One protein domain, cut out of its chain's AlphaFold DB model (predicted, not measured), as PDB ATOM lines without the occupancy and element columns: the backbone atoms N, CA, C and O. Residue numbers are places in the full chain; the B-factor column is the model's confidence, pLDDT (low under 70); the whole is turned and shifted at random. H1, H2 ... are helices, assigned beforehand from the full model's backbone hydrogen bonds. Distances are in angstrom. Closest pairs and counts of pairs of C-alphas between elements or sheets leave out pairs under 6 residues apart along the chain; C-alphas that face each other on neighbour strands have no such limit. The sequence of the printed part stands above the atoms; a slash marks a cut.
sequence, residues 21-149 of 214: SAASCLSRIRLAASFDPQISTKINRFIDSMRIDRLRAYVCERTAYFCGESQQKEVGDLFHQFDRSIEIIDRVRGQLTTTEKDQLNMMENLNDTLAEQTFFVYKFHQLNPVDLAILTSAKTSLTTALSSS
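Overview. This is residues 21 to 149 of the 214 residues of an uncharacterized protein of Caenorhabditis nigoni (UniProt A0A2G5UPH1). Eight helices make two rough layers: H1, H2, H7 and H8 lie on one side, with H3, H4, H5 and H6 on the other. H8, the longest helix, runs along an edge of the first layer, and the hairpin of H6 and H7 joins the layers at one end, where H6 touches only H7. The printed part has 129 residues with eight named helices, H1 to H8 in order along the chain, and no named strand; the class is all helix. The helix packing is part aligned, part crossed. The whole is compact, with a radius of gyration of the C-alphas of 15.0 A and spans of 42 by 33 by 21 A.

Along the chain. H1, residues 21 to 33, begins with C-alpha 21 at (111.316, 94.641, 61.451) and measures 18.6 A from first to last C-alpha. H2 is residues 37 to 48, 16.1 A. H3, residues 52 to 66, measures 20.4 A and begins with C-alpha 52 at (104.713, 102.643, 79.411). H4 is residues 69 to 80, 16.6 A; H5 is residues 83 to 94, 16.2 A; H6 is residues 98 to 109, 16.4 A. H7, residues 113 to 125, measures 18.2 A. H8, residues 129 to 148, measures 27.7 A and ends with C-alpha 148 at (115.456, 89.628, 73.319).

Arrangement. H1, with residues 21 to 26 alone, touches H4, about perpendicular at 87 degrees; their closest C-alphas, of Ala 22 and Val 75, are 4.9 A apart. H1 and H2 touch only at the corner. H2 and H3 form a helical hairpin at a shallow tilt of 28 degrees; their closest C-alphas are Phe 46 and Leu 55, 5.3 A. H3 and H4 form another at 8 degrees, with Thr 63 and Gln 72 closest, C-alphas 5.6 A apart. H4 and H5 meet only through their link. H5, with residues 85 to 88 alone, touches H8 at a steep tilt of 58 degrees; the closest C-alphas, of Ser 85 and Leu 135, are 5.6 A apart. H6 and H7 form a hairpin at a shallow tilt of 34 degrees, only just short of steep; their closest C-alphas, of Met 107 and Glu 116, are 6.0 A apart. H8, with residues 145 to 147 alone, touches H1; the C-alphas of Leu 26 and Leu 146, the closest, are 6.0 A apart. H5 and H6 are apart. Every O i to N i+4 pair is within hydrogen-bond range in H1, H2, H4, H5, H6, H7 and H8; in H3, 9 of 11 are.

Size, cuts and confidence. The two C-alphas farthest apart, of Ser 21 and Thr 99, are 43.4 A apart. The printed part has no cut, and the links between its helices are tight. The mean pLDDT of the printed part is 93.2, and no printed residue is under 70.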
ATOM      1  N   SER A  21     110.861  93.293  61.804       90.00
ATOM      2  CA  SER A  21     111.316  94.641  61.451       90.00
ATOM      3  C   SER A  21     111.301  95.579  62.668       90.00
ATOM      4  O   SER A  21     112.302  96.263  62.908       90.00
ATOM      5  N   ALA A  22     110.280  95.507  63.535       91.25
ATOM      6  CA  ALA A  22     110.300  96.192  64.829       91.25
ATOM      7  C   ALA A  22     111.446  95.687  65.722       91.25
ATOM      8  O   ALA A  22     112.197  96.489  66.275       91.25
ATOM      9  N   ALA A  23     111.646  94.369  65.815       91.25
ATOM     10  CA  ALA A  23     112.732  93.761  66.585       91.25
ATOM     11  C   ALA A  23     114.115  94.212  66.086       91.25
ATOM     12  O   ALA A  23     114.998  94.519  66.887       91.25
ATOM     13  N   SER A  24     114.297  94.329  64.767       90.69
ATOM     14  CA  SER A  24     115.521  94.876  64.166       90.69
ATOM     15  C   SER A  24     115.768  96.337  64.572       90.69
ATOM     16  O   SER A  24     116.896  96.713  64.892       90.69
ATOM     17  N   CYS A  25     114.726  97.165  64.630       93.19
ATOM     18  CA  CYS A  25     114.849  98.539  65.117       93.19
ATOM     19  C   CYS A  25     115.181  98.600  66.617       93.19
ATOM     20  O   CYS A  25     116.109  99.301  67.029       93.19
ATOM     21  N   LEU A  26     114.478  97.816  67.438       93.69
ATOM     22  CA  LEU A  26     114.729  97.735  68.877       93.69
ATOM     23  C   LEU A  26     116.148  97.228  69.181       93.69
ATOM     24  O   LEU A  26     116.787  97.728  70.109       93.69
ATOM     25  N   SER A  27     116.689  96.303  68.380       92.31
ATOM     26  CA  SER A  27     118.071  95.836  68.542       92.31
ATOM     27  C   SER A  27     119.103  96.923  68.230       92.31
ATOM     28  O   SER A  27     120.107  97.021  68.934       92.31
ATOM     29  N   ARG A  28     118.843  97.801  67.250       92.81
ATOM     30  CA  ARG A  28     119.690  98.976  66.974       92.81
ATOM     31  C   ARG A  28     119.670  99.977  68.124       92.81
ATOM     32  O   ARG A  28     120.729 100.445  68.533       92.81
ATOM     33  N   ILE A  29     118.497 100.257  68.694       93.44
ATOM     34  CA  ILE A  29     118.368 101.123  69.879       93.44
ATOM     35  C   ILE A  29     119.120 100.520  71.071       93.44
ATOM     36  O   ILE A  29     119.843 101.227  71.770       93.44
ATOM     37  N   ARG A  30     119.017  99.204  71.277       92.12
ATOM     38  CA  ARG A  30     119.767  98.490  72.320       92.12
ATOM     39  C   ARG A  30     121.280  98.550  72.097       92.12
ATOM     40  O   ARG A  30     122.033  98.738  73.053       92.12
ATOM     41  N   LEU A  31     121.735  98.398  70.855       92.38
ATOM     42  CA  LEU A  31     123.148  98.563  70.526       92.38
ATOM     43  C   LEU A  31     123.598  99.989  70.854       92.38
ATOM     44  O   LEU A  31     124.613 100.162  71.520       92.38
ATOM     45  N   ALA A  32     122.807 101.000  70.489       91.56
ATOM     46  CA  ALA A  32     123.111 102.399  70.781       91.56
ATOM     47  C   ALA A  32     123.182 102.651  72.293       91.56
ATOM     48  O   ALA A  32     124.113 103.294  72.764       91.56
ATOM     49  N   ALA A  33     122.276 102.054  73.069       90.88
ATOM     50  CA  ALA A  33     122.276 102.096  74.530       90.88
ATOM     51  C   ALA A  33     123.532 101.498  75.190       90.88
ATOM     52  O   ALA A  33     123.816 101.817  76.344       90.88
ATOM     53  N   SER A  34     124.301 100.674  74.470       88.50
ATOM     54  CA  SER A  34     125.599 100.163  74.938       88.50
ATOM     55  C   SER A  34     126.730 101.194  74.794       88.50
ATOM     56  O   SER A  34     127.762 101.066  75.446       88.50
ATOM     57  N   PHE A  35     126.532 102.227  73.968       86.94
ATOM     58  CA  PHE A  35     127.498 103.300  73.684       86.94
ATOM     59  C   PHE A  35     127.017 104.693  74.133       86.94
ATOM     60  O   PHE A  35     127.782 105.665  74.155       86.94
ATOM     61  N   ASP A  36     125.743 104.800  74.496       87.19
ATOM     62  CA  ASP A  36     125.137 105.955  75.138       87.19
ATOM     63  C   ASP A  36     124.357 105.507  76.388       87.19
ATOM     64  O   ASP A  36     123.196 105.085  76.285       87.19
ATOM     65  N   PRO A  37     124.973 105.613  77.581       86.50
ATOM     66  CA  PRO A  37     124.326 105.264  78.840       86.50
ATOM     67  C   PRO A  37     123.015 106.019  79.088       86.50
ATOM     68  O   PRO A  37     122.136 105.497  79.765       86.50
ATOM     69  N   GLN A  38     122.826 107.213  78.511       89.06
ATOM     70  CA  GLN A  38     121.580 107.965  78.688       89.06
ATOM     71  C   GLN A  38     120.378 107.225  78.094       89.06
ATOM     72  O   GLN A  38     119.285 107.268  78.664       89.06
ATOM     73  N   ILE A  39     120.573 106.503  76.982       91.31
ATOM     74  CA  ILE A  39     119.506 105.720  76.348       91.31
ATOM     75  C   ILE A  39     119.090 104.558  77.252       91.31
ATOM     76  O   ILE A  39     117.897 104.390  77.517       91.31
ATOM     77  N   SER A  40     120.051 103.782  77.769       90.81
ATOM     78  CA  SER A  40     119.739 102.670  78.678       90.81
ATOM     79  C   SER A  40     119.109 103.164  79.980       90.81
ATOM     80  O   SER A  40     118.102 102.604  80.412       90.81
ATOM     81  N   THR A  41     119.623 104.245  80.576       91.00
ATOM     82  CA  THR A  41     119.060 104.829  81.801       91.00
ATOM     83  C   THR A  41     117.610 105.275  81.614       91.00
ATOM     84  O   THR A  41     116.773 104.938  82.452       91.00
ATOM     85  N   LYS A  42     117.274 105.983  80.524       92.38
ATOM     86  CA  LYS A  42     115.889 106.423  80.258       92.38
ATOM     87  C   LYS A  42     114.949 105.234  80.020       92.38
ATOM     88  O   LYS A  42     113.875 105.192  80.620       92.38
ATOM     89  N   ILE A  43     115.355 104.249  79.212       93.56
ATOM     90  CA  ILE A  43     114.552 103.036  78.962       93.56
ATOM     91  C   ILE A  43     114.276 102.289  80.270       93.56
ATOM     92  O   ILE A  43     113.117 102.008  80.577       93.56
ATOM     93  N   ASN A  44     115.319 102.019  81.061       92.25
ATOM     94  CA  ASN A  44     115.188 101.285  82.319       92.25
ATOM     95  C   ASN A  44     114.317 102.050  83.321       92.25
ATOM     96  O   ASN A  44     113.387 101.470  83.869       92.25
ATOM     97  N   ARG A  45     114.522 103.369  83.480       92.31
ATOM     98  CA  ARG A  45     113.681 104.227  84.339       92.31
ATOM     99  C   ARG A  45     112.198 104.078  84.005       92.31
ATOM    100  O   ARG A  45     111.384 103.902  84.913       92.31
ATOM    101  N   PHE A  46     111.826 104.144  82.727       94.88
ATOM    102  CA  PHE A  46     110.418 104.071  82.324       94.88
ATOM    103  C   PHE A  46     109.834 102.658  82.434       94.88
ATOM    104  O   PHE A  46     108.700 102.508  82.885       94.88
ATOM    105  N   ILE A  47     110.602 101.618  82.098       93.31
ATOM    106  CA  ILE A  47     110.183 100.222  82.300       93.31
ATOM    107  C   ILE A  47     109.969  99.928  83.785       93.31
ATOM    108  O   ILE A  47     108.941  99.369  84.177       93.31
ATOM    109  N   ASP A  48     110.928 100.303  84.625       91.75
ATOM    110  CA  ASP A  48     110.928  99.920  86.030       91.75
ATOM    111  C   ASP A  48     109.868 100.645  86.846       91.75
ATOM    112  O   ASP A  48     109.304 100.056  87.771       91.75
ATOM    113  N   SER A  49     109.527 101.865  86.437       92.50
ATOM    114  CA  SER A  49     108.393 102.626  86.963       92.50
ATOM    115  C   SER A  49     107.044 102.238  86.350       92.50
ATOM    116  O   SER A  49     106.040 102.838  86.719       92.50
ATOM    117  N   MET A  50     106.984 101.255  85.436       93.94
ATOM    118  CA  MET A  50     105.783 100.888  84.659       93.94
ATOM    119  C   MET A  50     105.176 102.066  83.867       93.94
ATOM    120  O   MET A  50     103.999 102.048  83.506       93.94
ATOM    121  N   ARG A  51     105.978 103.090  83.553       94.50
ATOM    122  CA  ARG A  51     105.597 104.271  82.764       94.50
ATOM    123  C   ARG A  51     105.670 103.977  81.269       94.50
ATOM    124  O   ARG A  51     106.496 104.526  80.538       94.50
ATOM    125  N   ILE A  52     104.795 103.081  80.815       95.62
ATOM    126  CA  ILE A  52     104.713 102.643  79.411       95.62
ATOM    127  C   ILE A  52     104.394 103.819  78.475       95.62
ATOM    128  O   ILE A  52     104.904 103.862  77.358       95.62
ATOM    129  N   ASP A  53     103.643 104.813  78.953       95.56
ATOM    130  CA  ASP A  53     103.391 106.083  78.263       95.56
ATOM    131  C   ASP A  53     104.698 106.814  77.901       95.56
ATOM    132  O   ASP A  53     104.914 107.204  76.750       95.56
ATOM    133  N   ARG A  54     105.612 106.949  78.870       95.44
ATOM    134  CA  ARG A  54     106.919 107.591  78.664       95.44
ATOM    135  C   ARG A  54     107.864 106.714  77.858       95.44
ATOM    136  O   ARG A  54     108.584 107.237  77.012       95.44
ATOM    137  N   LEU A  55     107.837 105.400  78.083       96.25
ATOM    138  CA  LEU A  55     108.640 104.458  77.309       96.25
ATOM    139  C   LEU A  55     108.275 104.518  75.824       96.25
ATOM    140  O   LEU A  55     109.175 104.623  74.996       96.25
ATOM    141  N   ARG A  56     106.977 104.513  75.492       95.81
ATOM    142  CA  ARG A  56     106.489 104.659  74.115       95.81
ATOM    143  C   ARG A  56     107.023 105.933  73.484       95.81
ATOM    144  O   ARG A  56     107.629 105.860  72.421       95.81
ATOM    145  N   ALA A  57     106.807 107.076  74.136       95.12
ATOM    146  CA  ALA A  57     107.244 108.368  73.615       95.12
ATOM    147  C   ALA A  57     108.755 108.373  73.353       95.12
ATOM    148  O   ALA A  57     109.191 108.718  72.258       95.12
ATOM    149  N   TYR A  58     109.544 107.902  74.322       95.19
ATOM    150  CA  TYR A  58     110.995 107.874  74.209       95.19
ATOM    151  C   TYR A  58     111.489 106.921  73.116       95.19
ATOM    152  O   TYR A  58     112.308 107.306  72.287       95.19
ATOM    153  N   VAL A  59     110.989 105.684  73.070       94.56
ATOM    154  CA  VAL A  59     111.414 104.706  72.056       94.56
ATOM    155  C   VAL A  59     111.000 105.158  70.656       94.56
ATOM    156  O   VAL A  59     111.817 105.071  69.743       94.56
ATOM    157  N   CYS A  60     109.789 105.701  70.486       93.94
ATOM    158  CA  CYS A  60     109.329 106.242  69.201       93.94
ATOM    159  C   CYS A  60     110.142 107.464  68.753       93.94
ATOM    160  O   CYS A  60     110.404 107.621  67.569       93.94
ATOM    161  N   GLU A  61     110.594 108.315  69.673       93.44
ATOM    162  CA  GLU A  61     111.521 109.401  69.339       93.44
ATOM    163  C   GLU A  61     112.883 108.848  68.887       93.44
ATOM    164  O   GLU A  61     113.471 109.325  67.917       93.44
ATOM    165  N   ARG A  62     113.391 107.803  69.556       93.06
ATOM    166  CA  ARG A  62     114.680 107.191  69.201       93.06
ATOM    167  C   ARG A  62     114.636 106.452  67.865       93.06
ATOM    168  O   ARG A  62     115.656 106.431  67.174       93.06
ATOM    169  N   THR A  63     113.499 105.884  67.463       93.81
ATOM    170  CA  THR A  63     113.389 105.183  66.171       93.81
ATOM    171  C   THR A  63     113.699 106.106  64.986       93.81
ATOM    172  O   THR A  63     114.285 105.636  64.013       93.81
ATOM    173  N   ALA A  64     113.423 107.412  65.096       91.69
ATOM    174  CA  ALA A  64     113.743 108.408  64.070       91.69
ATOM    175  C   ALA A  64     115.248 108.524  63.766       91.69
ATOM    176  O   ALA A  64     115.629 108.886  62.655       91.69
ATOM    177  N   TYR A  65     116.109 108.196  64.734       90.44
ATOM    178  CA  TYR A  65     117.562 108.233  64.556       90.44
ATOM    179  C   TYR A  65     118.119 106.914  64.023       90.44
ATOM    180  O   TYR A  65     119.078 106.915  63.255       90.44
ATOM    181  N   PHE A  66     117.560 105.779  64.450       91.00
ATOM    182  CA  PHE A  66     118.194 104.470  64.257       91.00
ATOM    183  C   PHE A  66     117.528 103.590  63.194       91.00
ATOM    184  O   PHE A  66     118.115 102.577  62.796       91.00
ATOM    185  N   CYS A  67     116.326 103.950  62.744       92.00
ATOM    186  CA  CYS A  67     115.454 103.066  61.979       92.00
ATOM    187  C   CYS A  67     114.813 103.778  60.783       92.00
ATOM    188  O   CYS A  67     114.546 104.979  60.822       92.00
ATOM    189  N   GLY A  68     114.533 103.020  59.720       91.25
ATOM    190  CA  GLY A  68     113.800 103.526  58.553       91.25
ATOM    191  C   GLY A  68     112.305 103.707  58.831       91.25
ATOM    192  O   GLY A  68     111.776 103.139  59.783       91.25
ATOM    193  N   GLU A  69     111.599 104.450  57.978       92.25
ATOM    194  CA  GLU A  69     110.174 104.786  58.169       92.25
ATOM    195  C   GLU A  69     109.271 103.558  58.385       92.25
ATOM    196  O   GLU A  69     108.396 103.573  59.252       92.25
ATOM    197  N   SER A  70     109.505 102.463  57.651       93.25
ATOM    198  CA  SER A  70     108.745 101.216  57.821       93.25
ATOM    199  C   SER A  70     108.922 100.622  59.220       93.25
ATOM    200  O   SER A  70     107.945 100.277  59.879       93.25
ATOM    201  N   GLN A  71     110.161 100.576  59.707       92.94
ATOM    202  CA  GLN A  71     110.488 100.100  61.047       92.94
ATOM    203  C   GLN A  71     109.900 101.005  62.134       92.94
ATOM    204  O   GLN A  71     109.413 100.508  63.145       92.94
ATOM    205  N   GLN A  72     109.927 102.327  61.931       94.19
ATOM    206  CA  GLN A  72     109.332 103.288  62.864       94.19
ATOM    207  C   GLN A  72     107.831 103.037  63.025       94.19
ATOM    208  O   GLN A  72     107.339 102.982  64.154       94.19
ATOM    209  N   LYS A  73     107.123 102.821  61.909       94.81
ATOM    210  CA  LYS A  73     105.702 102.471  61.923       94.81
ATOM    211  C   LYS A  73     105.452 101.174  62.690       94.81
ATOM    212  O   LYS A  73     104.612 101.158  63.577       94.81
ATOM    213  N   GLU A  74     106.211 100.118  62.404       94.69
ATOM    214  CA  GLU A  74     106.023  98.820  63.065       94.69
ATOM    215  C   GLU A  74     106.329  98.857  64.571       94.69
ATOM    216  O   GLU A  74     105.666  98.177  65.355       94.69
ATOM    217  N   VAL A  75     107.294  99.673  65.011       94.62
ATOM    218  CA  VAL A  75     107.505  99.928  66.448       94.62
ATOM    219  C   VAL A  75     106.322 100.697  67.043       94.62
ATOM    220  O   VAL A  75     105.895 100.388  68.154       94.62
ATOM    221  N   GLY A  76     105.754 101.660  66.315       93.50
ATOM    222  CA  GLY A  76     104.512 102.329  66.708       93.50
ATOM    223  C   GLY A  76     103.347 101.348  66.878       93.50
ATOM    224  O   GLY A  76     102.680 101.368  67.912       93.50
ATOM    225  N   ASP A  77     103.162 100.445  65.914       93.50
ATOM    226  CA  ASP A  77     102.137  99.394  65.926       93.50
ATOM    227  C   ASP A  77     102.339  98.405  67.089       93.50
ATOM    228  O   ASP A  77     101.368  97.972  67.711       93.50
ATOM    229  N   LEU A  78     103.588  98.092  67.457       93.25
ATOM    230  CA  LEU A  78     103.891  97.340  68.681       93.25
ATOM    231  C   LEU A  78     103.389  98.078  69.927       93.25
ATOM    232  O   LEU A  78     102.762  97.470  70.789       93.25
ATOM    233  N   PHE A  79     103.646  99.384  70.038       94.06
ATOM    234  CA  PHE A  79     103.208 100.151  71.206       94.06
ATOM    235  C   PHE A  79     101.690 100.343  71.281       94.06
ATOM    236  O   PHE A  79     101.169 100.468  72.389       94.06
ATOM    237  N   HIS A  80     100.978 100.304  70.152       94.06
ATOM    238  CA  HIS A  80      99.512 100.324  70.126       94.06
ATOM    239  C   HIS A  80      98.878  99.121  70.836       94.06
ATOM    240  O   HIS A  80      97.803  99.241  71.419       94.06
ATOM    241  N   GLN A  81      99.575  97.984  70.899       92.81
ATOM    242  CA  GLN A  81      99.123  96.814  71.664       92.81
ATOM    243  C   GLN A  81      99.037  97.099  73.177       92.81
ATOM    244  O   GLN A  81      98.327  96.417  73.910       92.81
ATOM    245  N   PHE A  82      99.717  98.148  73.650       95.25
ATOM    246  CA  PHE A  82      99.721  98.574  75.048       95.25
ATOM    247  C   PHE A  82      98.889  99.841  75.292       95.25
ATOM    248  O   PHE A  82      99.005 100.443  76.362       95.25
ATOM    249  N   ASP A  83      98.026 100.245  74.351       95.06
ATOM    250  CA  ASP A  83      97.167 101.430  74.507       95.06
ATOM    251  C   ASP A  83      96.306 101.327  75.779       95.06
ATOM    252  O   ASP A  83      96.194 102.291  76.535       95.06
ATOM    253  N   ARG A  84      95.820 100.126  76.123       95.44
ATOM    254  CA  ARG A  84      95.085  99.908  77.379       95.44
ATOM    255  C   ARG A  84      95.925 100.187  78.628       95.44
ATOM    256  O   ARG A  84      95.421 100.741  79.604       95.44
ATOM    257  N   SER A  85      97.201  99.806  78.622       96.81
ATOM    258  CA  SER A  85      98.123 100.116  79.718       96.81
ATOM    259  C   SER A  85      98.325 101.627  79.852       96.81
ATOM    260  O   SER A  85      98.335 102.148  80.965       96.81
ATOM    261  N   ILE A  86      98.427 102.338  78.725       96.38
ATOM    262  CA  ILE A  86      98.566 103.800  78.690       96.38
ATOM    263  C   ILE A  86      97.306 104.477  79.246       96.38
ATOM    264  O   ILE A  86      97.424 105.342  80.109       96.38
ATOM    265  N   GLU A  87      96.109 104.023  78.868       97.38
ATOM    266  CA  GLU A  87      94.845 104.535  79.420       97.38
ATOM    267  C   GLU A  87      94.769 104.410  80.951       97.38
ATOM    268  O   GLU A  87      94.309 105.326  81.640       97.38
ATOM    269  N   ILE A  88      95.221 103.279  81.507       97.44
ATOM    270  CA  ILE A  88      95.276 103.066  82.963       97.44
ATOM    271  C   ILE A  88      96.224 104.085  83.606       97.44
ATOM    272  O   ILE A  88      95.863 104.704  84.612       97.44
ATOM    273  N   ILE A  89      97.413 104.278  83.028       96.69
ATOM    274  CA  ILE A  89      98.411 105.234  83.522       96.69
ATOM    275  C   ILE A  89      97.854 106.660  83.481       96.69
ATOM    276  O   ILE A  89      97.943 107.379  84.479       96.69
ATOM    277  N   ASP A  90      97.234 107.064  82.376       96.50
ATOM    278  CA  ASP A  90      96.664 108.402  82.217       96.50
ATOM    279  C   ASP A  90      95.537 108.662  83.216       96.50
ATOM    280  O   ASP A  90      95.471 109.740  83.815       96.50
ATOM    281  N   ARG A  91      94.701 107.657  83.496       96.75
ATOM    282  CA  ARG A  91      93.679 107.750  84.545       96.75
ATOM    283  C   ARG A  91      94.296 107.941  85.928       96.75
ATOM    284  O   ARG A  91      93.845 108.816  86.666       96.75
ATOM    285  N   VAL A  92      95.332 107.172  86.279       95.81
ATOM    286  CA  VAL A  92      96.054 107.337  87.556       95.81
ATOM    287  C   VAL A  92      96.631 108.744  87.662       95.81
ATOM    288  O   VAL A  92      96.453 109.403  88.685       95.81
ATOM    289  N   ARG A  93      97.262 109.241  86.593       94.31
ATOM    290  CA  ARG A  93      97.820 110.601  86.533       94.31
ATOM    291  C   ARG A  93      96.745 111.678  86.676       94.31
ATOM    292  O   ARG A  93      96.962 112.669  87.376       94.31
ATOM    293  N   GLY A  94      95.582 111.476  86.061       94.56
ATOM    294  CA  GLY A  94      94.427 112.369  86.178       94.56
ATOM    295  C   GLY A  94      93.860 112.447  87.598       94.56
ATOM    296  O   GLY A  94      93.351 113.493  87.993       94.56
ATOM    297  N   GLN A  95      94.002 111.374  88.379       95.38
ATOM    298  CA  GLN A  95      93.503 111.263  89.754       95.38
ATOM    299  C   GLN A  95      94.506 111.713  90.827       95.38
ATOM    300  O   GLN A  95      94.158 111.729  92.007       95.38
ATOM    301  N   LEU A  96      95.731 112.092  90.447       96.25
ATOM    302  CA  LEU A  96      96.715 112.590  91.406       96.25
ATOM    303  C   LEU A  96      96.245 113.893  92.057       96.25
ATOM    304  O   LEU A  96      95.764 114.818  91.388       96.25
ATOM    305  N   THR A  97      96.445 113.978  93.368       96.69
ATOM    306  CA  THR A  97      96.188 115.196  94.141       96.69
ATOM    307  C   THR A  97      97.186 116.300  93.779       96.69
ATOM    308  O   THR A  97      98.206 116.057  93.134       96.69
ATOM    309  N   THR A  98      96.909 117.536  94.202       96.44
ATOM    310  CA  THR A  98      97.836 118.662  93.963       96.44
ATOM    311  C   THR A  98      99.189 118.410  94.630       96.44
ATOM    312  O   THR A  98     100.211 118.487  93.963       96.44
ATOM    313  N   THR A  99      99.191 117.961  95.889       96.56
ATOM    314  CA  THR A  99     100.417 117.624  96.630       96.56
ATOM    315  C   THR A  99     101.257 116.560  95.929       96.56
ATOM    316  O   THR A  99     102.477 116.660  95.880       96.56
ATOM    317  N   GLU A 100     100.621 115.535  95.366       96.62
ATOM    318  CA  GLU A 100     101.324 114.465  94.652       96.62
ATOM    319  C   GLU A 100     101.915 114.943  93.328       96.62
ATOM    320  O   GLU A 100     103.008 114.525  92.952       96.62
ATOM    321  N   LYS A 101     101.221 115.846  92.630       95.56
ATOM    322  CA  LYS A 101     101.760 116.503  91.435       95.56
ATOM    323  C   LYS A 101     102.964 117.372  91.788       95.56
ATOM    324  O   LYS A 101     103.969 117.302  91.090       95.56
ATOM    325  N   ASP A 102     102.903 118.120  92.887       95.31
ATOM    326  CA  ASP A 102     104.024 118.938  93.358       95.31
ATOM    327  C   ASP A 102     105.230 118.077  93.761       95.31
ATOM    328  O   ASP A 102     106.366 118.404  93.419       95.31
ATOM    329  N   GLN A 103     104.990 116.939  94.421       94.75
ATOM    330  CA  GLN A 103     106.028 115.954  94.733       94.75
ATOM    331  C   GLN A 103     106.683 115.399  93.466       94.75
ATOM    332  O   GLN A 103     107.908 115.381  93.381       94.75
ATOM    333  N   LEU A 104     105.888 114.992  92.472       93.56
ATOM    334  CA  LEU A 104     106.415 114.528  91.189       93.56
ATOM    335  C   LEU A 104     107.231 115.612  90.482       93.56
ATOM    336  O   LEU A 104     108.334 115.329  90.031       93.56
ATOM    337  N   ASN A 105     106.741 116.853  90.446       93.12
ATOM    338  CA  ASN A 105     107.475 117.977  89.861       93.12
ATOM    339  C   ASN A 105     108.818 118.197  90.572       93.12
ATOM    340  O   ASN A 105     109.833 118.442  89.926       93.12
ATOM    341  N   MET A 106     108.851 118.092  91.904       94.19
ATOM    342  CA  MET A 106     110.090 118.188  92.673       94.19
ATOM    343  C   MET A 106     111.060 117.047  92.337       94.19
ATOM    344  O   MET A 106     112.238 117.311  92.108       94.19
ATOM    345  N   MET A 107     110.578 115.803  92.267       93.88
ATOM    346  CA  MET A 107     111.395 114.639  91.892       93.88
ATOM    347  C   MET A 107     111.951 114.781  90.471       93.88
ATOM    348  O   MET A 107     113.136 114.542  90.253       93.88
ATOM    349  N   GLU A 108     111.128 115.221  89.513       87.62
ATOM    350  CA  GLU A 108     111.551 115.481  88.133       87.62
ATOM    351  C   GLU A 108     112.623 116.582  88.076       87.62
ATOM    352  O   GLU A 108     113.661 116.384  87.446       87.62
ATOM    353  N   ASN A 109     112.433 117.694  88.796       90.50
ATOM    354  CA  ASN A 109     113.391 118.807  88.850       90.50
ATOM    355  C   ASN A 109     114.737 118.424  89.483       90.50
ATOM    356  O   ASN A 109     115.777 118.942  89.082       90.50
ATOM    357  N   LEU A 110     114.724 117.529  90.472       92.19
ATOM    358  CA  LEU A 110     115.935 117.007  91.113       92.19
ATOM    359  C   LEU A 110     116.551 115.826  90.350       92.19
ATOM    360  O   LEU A 110     117.599 115.324  90.751       92.19
ATOM    361  N   ASN A 111     115.907 115.375  89.269       86.94
ATOM    362  CA  ASN A 111     116.221 114.132  88.571       86.94
ATOM    363  C   ASN A 111     116.307 112.919  89.526       86.94
ATOM    364  O   ASN A 111     117.127 112.019  89.335       86.94
ATOM    365  N   ASP A 112     115.456 112.890  90.555       90.56
ATOM    366  CA  ASP A 112     115.362 111.791  91.518       90.56
ATOM    367  C   ASP A 112     114.539 110.641  90.925       90.56
ATOM    368  O   ASP A 112     113.334 110.483  91.150       90.56
ATOM    369  N   THR A 113     115.211 109.834  90.106       89.00
ATOM    370  CA  THR A 113     114.582 108.741  89.362       89.00
ATOM    371  C   THR A 113     114.082 107.617  90.265       89.00
ATOM    372  O   THR A 113     113.133 106.925  89.904       89.00
ATOM    373  N   LEU A 114     114.709 107.419  91.430       92.00
ATOM    374  CA  LEU A 114     114.347 106.356  92.367       92.00
ATOM    375  C   LEU A 114     113.079 106.716  93.144       92.00
ATOM    376  O   LEU A 114     112.199 105.865  93.315       92.00
ATOM    377  N   ALA A 115     112.965 107.968  93.591       93.00
ATOM    378  CA  ALA A 115     111.755 108.449  94.244       93.00
ATOM    379  C   ALA A 115     110.570 108.449  93.272       93.00
ATOM    380  O   ALA A 115     109.504 107.939  93.619       93.00
ATOM    381  N   GLU A 116     110.769 108.922  92.036       92.00
ATOM    382  CA  GLU A 116     109.722 108.900  91.007       92.00
ATOM    383  C   GLU A 116     109.264 107.463  90.703       92.00
ATOM    384  O   GLU A 116     108.064 107.175  90.668       92.00
ATOM    385  N   GLN A 117     110.208 106.531  90.536       92.88
ATOM    386  CA  GLN A 117     109.893 105.118  90.338       92.88
ATOM    387  C   GLN A 117     109.067 104.573  91.503       92.88
ATOM    388  O   GLN A 117     108.019 103.962  91.283       92.88
ATOM    389  N   THR A 118     109.518 104.805  92.735       94.31
ATOM    390  CA  THR A 118     108.837 104.334  93.947       94.31
ATOM    391  C   THR A 118     107.419 104.891  94.033       94.31
ATOM    392  O   THR A 118     106.486 104.146  94.335       94.31
ATOM    393  N   PHE A 119     107.236 106.171  93.702       95.69
ATOM    394  CA  PHE A 119     105.931 106.821  93.657       95.69
ATOM    395  C   PHE A 119     104.977 106.113  92.687       95.69
ATOM    396  O   PHE A 119     103.875 105.724  93.082       95.69
ATOM    397  N   PHE A 120     105.383 105.913  91.428       95.12
ATOM    398  CA  PHE A 120     104.503 105.300  90.427       95.12
ATOM    399  C   PHE A 120     104.222 103.837  90.728       95.12
ATOM    400  O   PHE A 120     103.072 103.411  90.660       95.12
ATOM    401  N   VAL A 121     105.243 103.084  91.136       93.69
ATOM    402  CA  VAL A 121     105.071 101.696  91.560       93.69
ATOM    403  C   VAL A 121     104.062 101.629  92.702       93.69
ATOM    404  O   VAL A 121     103.110 100.855  92.609       93.69
ATOM    405  N   TYR A 122     104.195 102.467  93.733       95.62
ATOM    406  CA  TYR A 122     103.223 102.532  94.823       95.62
ATOM    407  C   TYR A 122     101.810 102.840  94.313       95.62
ATOM    408  O   TYR A 122     100.870 102.136  94.676       95.62
ATOM    409  N   LYS A 123     101.654 103.834  93.431       96.31
ATOM    410  CA  LYS A 123     100.352 104.197  92.849       96.31
ATOM    411  C   LYS A 123      99.714 103.056  92.072       96.31
ATOM    412  O   LYS A 123      98.517 102.822  92.219       96.31
ATOM    413  N   PHE A 124     100.495 102.319  91.294       95.44
ATOM    414  CA  PHE A 124      99.985 101.195  90.521       95.44
ATOM    415  C   PHE A 124      99.620  99.995  91.398       95.44
ATOM    416  O   PHE A 124      98.640  99.320  91.104       95.44
ATOM    417  N   HIS A 125     100.301  99.781  92.527       94.56
ATOM    418  CA  HIS A 125      99.918  98.742  93.494       94.56
ATOM    419  C   HIS A 125      98.578  99.012  94.202       94.56
ATOM    420  O   HIS A 125      98.010  98.088  94.776       94.56
ATOM    421  N   GLN A 126      98.059 100.245  94.159       95.62
ATOM    422  CA  GLN A 126      96.727 100.583  94.684       95.62
ATOM    423  C   GLN A 126      95.598 100.340  93.666       95.62
ATOM    424  O   GLN A 126      94.426 100.554  93.983       95.62
ATOM    425  N   LEU A 127      95.923  99.938  92.433       95.62
ATOM    426  CA  LEU A 127      94.923  99.606  91.423       95.62
ATOM    427  C   LEU A 127      94.181  98.316  91.780       95.62
ATOM    428  O   LEU A 127      94.645  97.489  92.565       95.62
ATOM    429  N   ASN A 128      93.022  98.115  91.148       96.44
ATOM    430  CA  ASN A 128      92.372  96.812  91.202       96.44
ATOM    431  C   ASN A 128      93.291  95.731  90.578       96.44
ATOM    432  O   ASN A 128      94.115  96.049  89.712       96.44
ATOM    433  N   PRO A 129      93.139  94.451  90.972       95.75
ATOM    434  CA  PRO A 129      94.039  93.386  90.530       95.75
ATOM    435  C   PRO A 129      94.130  93.214  89.009       95.75
ATOM    436  O   PRO A 129      95.186  92.840  88.506       95.75
ATOM    437  N   VAL A 130      93.050  93.502  88.275       96.12
ATOM    438  CA  VAL A 130      93.009  93.360  86.811       96.12
ATOM    439  C   VAL A 130      93.890  94.416  86.144       96.12
ATOM    440  O   VAL A 130      94.751  94.077  85.336       96.12
ATOM    441  N   ASP A 131      93.736  95.686  86.516       96.44
ATOM    442  CA  ASP A 131      94.540  96.774  85.950       96.44
ATOM    443  C   ASP A 131      96.027  96.632  86.316       96.44
ATOM    444  O   ASP A 131      96.897  96.846  85.470       96.44
ATOM    445  N   LEU A 132      96.336  96.209  87.549       96.19
ATOM    446  CA  LEU A 132      97.714  95.920  87.956       96.19
ATOM    447  C   LEU A 132      98.322  94.770  87.136       96.19
ATOM    448  O   LEU A 132      99.482  94.854  86.721       96.19
ATOM    449  N   ALA A 133      97.551  93.711  86.867       95.56
ATOM    450  CA  ALA A 133      98.002  92.598  86.038       95.56
ATOM    451  C   ALA A 133      98.281  93.035  84.590       95.56
ATOM    452  O   ALA A 133      99.299  92.636  84.027       95.56
ATOM    453  N   ILE A 134      97.444  93.908  84.017       95.50
ATOM    454  CA  ILE A 134      97.660  94.484  82.679       95.50
ATOM    455  C   ILE A 134      98.983  95.259  82.627       95.50
ATOM    456  O   ILE A 134      99.791  95.030  81.726       95.50
ATOM    457  N   LEU A 135      99.244  96.144  83.596       95.69
ATOM    458  CA  LEU A 135     100.498  96.913  83.642       95.69
ATOM    459  C   LEU A 135     101.725  96.013  83.838       95.69
ATOM    460  O   LEU A 135     102.750  96.208  83.183       95.69
ATOM    461  N   THR A 136     101.619  95.003  84.701       95.00
ATOM    462  CA  THR A 136     102.713  94.058  84.983       95.00
ATOM    463  C   THR A 136     103.031  93.183  83.769       95.00
ATOM    464  O   THR A 136     104.204  92.972  83.439       95.00
ATOM    465  N   SER A 137     101.996  92.707  83.072       94.81
ATOM    466  CA  SER A 137     102.131  91.954  81.823       94.81
ATOM    467  C   SER A 137     102.822  92.805  80.761       94.81
ATOM    468  O   SER A 137     103.860  92.414  80.229       94.81
ATOM    469  N   ALA A 138     102.343  94.034  80.550       94.75
ATOM    470  CA  ALA A 138     102.918  94.946  79.575       94.75
ATOM    471  C   ALA A 138     104.380  95.313  79.887       94.75
ATOM    472  O   ALA A 138     105.223  95.282  78.987       94.75
ATOM    473  N   LYS A 139     104.725  95.561  81.163       94.75
ATOM    474  CA  LYS A 139     106.124  95.729  81.601       94.75
ATOM    475  C   LYS A 139     106.975  94.529  81.184       94.75
ATOM    476  O   LYS A 139     108.058  94.709  80.629       94.75
ATOM    477  N   THR A 140     106.498  93.314  81.441       94.06
ATOM    478  CA  THR A 140     107.227  92.072  81.146       94.06
ATOM    479  C   THR A 140     107.414  91.872  79.641       94.06
ATOM    480  O   THR A 140     108.531  91.598  79.190       94.06
ATOM    481  N   SER A 141     106.358  92.072  78.849       92.81
ATOM    482  CA  SER A 141     106.405  91.975  77.386       92.81
ATOM    483  C   SER A 141     107.372  92.990  76.782       92.81
ATOM    484  O   SER A 141     108.234  92.612  75.992       92.81
ATOM    485  N   LEU A 142     107.304  94.258  77.196       93.19
ATOM    486  CA  LEU A 142     108.189  95.313  76.689       93.19
ATOM    487  C   LEU A 142     109.643  95.108  77.120       93.19
ATOM    488  O   LEU A 142     110.549  95.265  76.301       93.19
ATOM    489  N   THR A 143     109.874  94.675  78.363       92.88
ATOM    490  CA  THR A 143     111.213  94.276  78.834       92.88
ATOM    491  C   THR A 143     111.773  93.163  77.957       92.88
ATOM    492  O   THR A 143     112.923  93.226  77.522       92.88
ATOM    493  N   THR A 144     110.953  92.160  77.639       91.12
ATOM    494  CA  THR A 144     111.349  91.048  76.770       91.12
ATOM    495  C   THR A 144     111.626  91.530  75.350       91.12
ATOM    496  O   THR A 144     112.671  91.204  74.800       91.12
ATOM    497  N   ALA A 145     110.766  92.351  74.746       90.06
ATOM    498  CA  ALA A 145     110.971  92.866  73.390       90.06
ATOM    499  C   ALA A 145     112.279  93.673  73.264       90.06
ATOM    500  O   ALA A 145     113.060  93.473  72.330       90.06
ATOM    501  N   LEU A 146     112.563  94.525  74.253       88.81
ATOM    502  CA  LEU A 146     113.763  95.367  74.290       88.81
ATOM    503  C   LEU A 146     115.047  94.584  74.616       88.81
ATOM    504  O   LEU A 146     116.132  95.005  74.217       88.81
ATOM    505  N   SER A 147     114.947  93.436  75.297       85.19
ATOM    506  CA  SER A 147     116.103  92.615  75.706       85.19
ATOM    507  C   SER A 147     116.344  91.352  74.869       85.19
ATOM    508  O   SER A 147     117.463  90.840  74.855       85.19
ATOM    509  N   SER A 148     115.344  90.841  74.151       79.62
ATOM    510  CA  SER A 148     115.456  89.628  73.319       79.62
ATOM    511  C   SER A 148     116.024  89.906  71.931       79.62
ATOM    512  O   SER A 148     116.586  89.016  71.299       79.62
ATOM    513  N   SER A 149     115.933  91.152  71.471       73.12
ATOM    514  CA  SER A 149     116.403  91.543  70.147       73.12
ATOM    515  C   SER A 149     117.939  91.602  70.129       73.12
ATOM    516  O   SER A 149     118.548  92.474  70.761       73.12
TER     517      SER A 149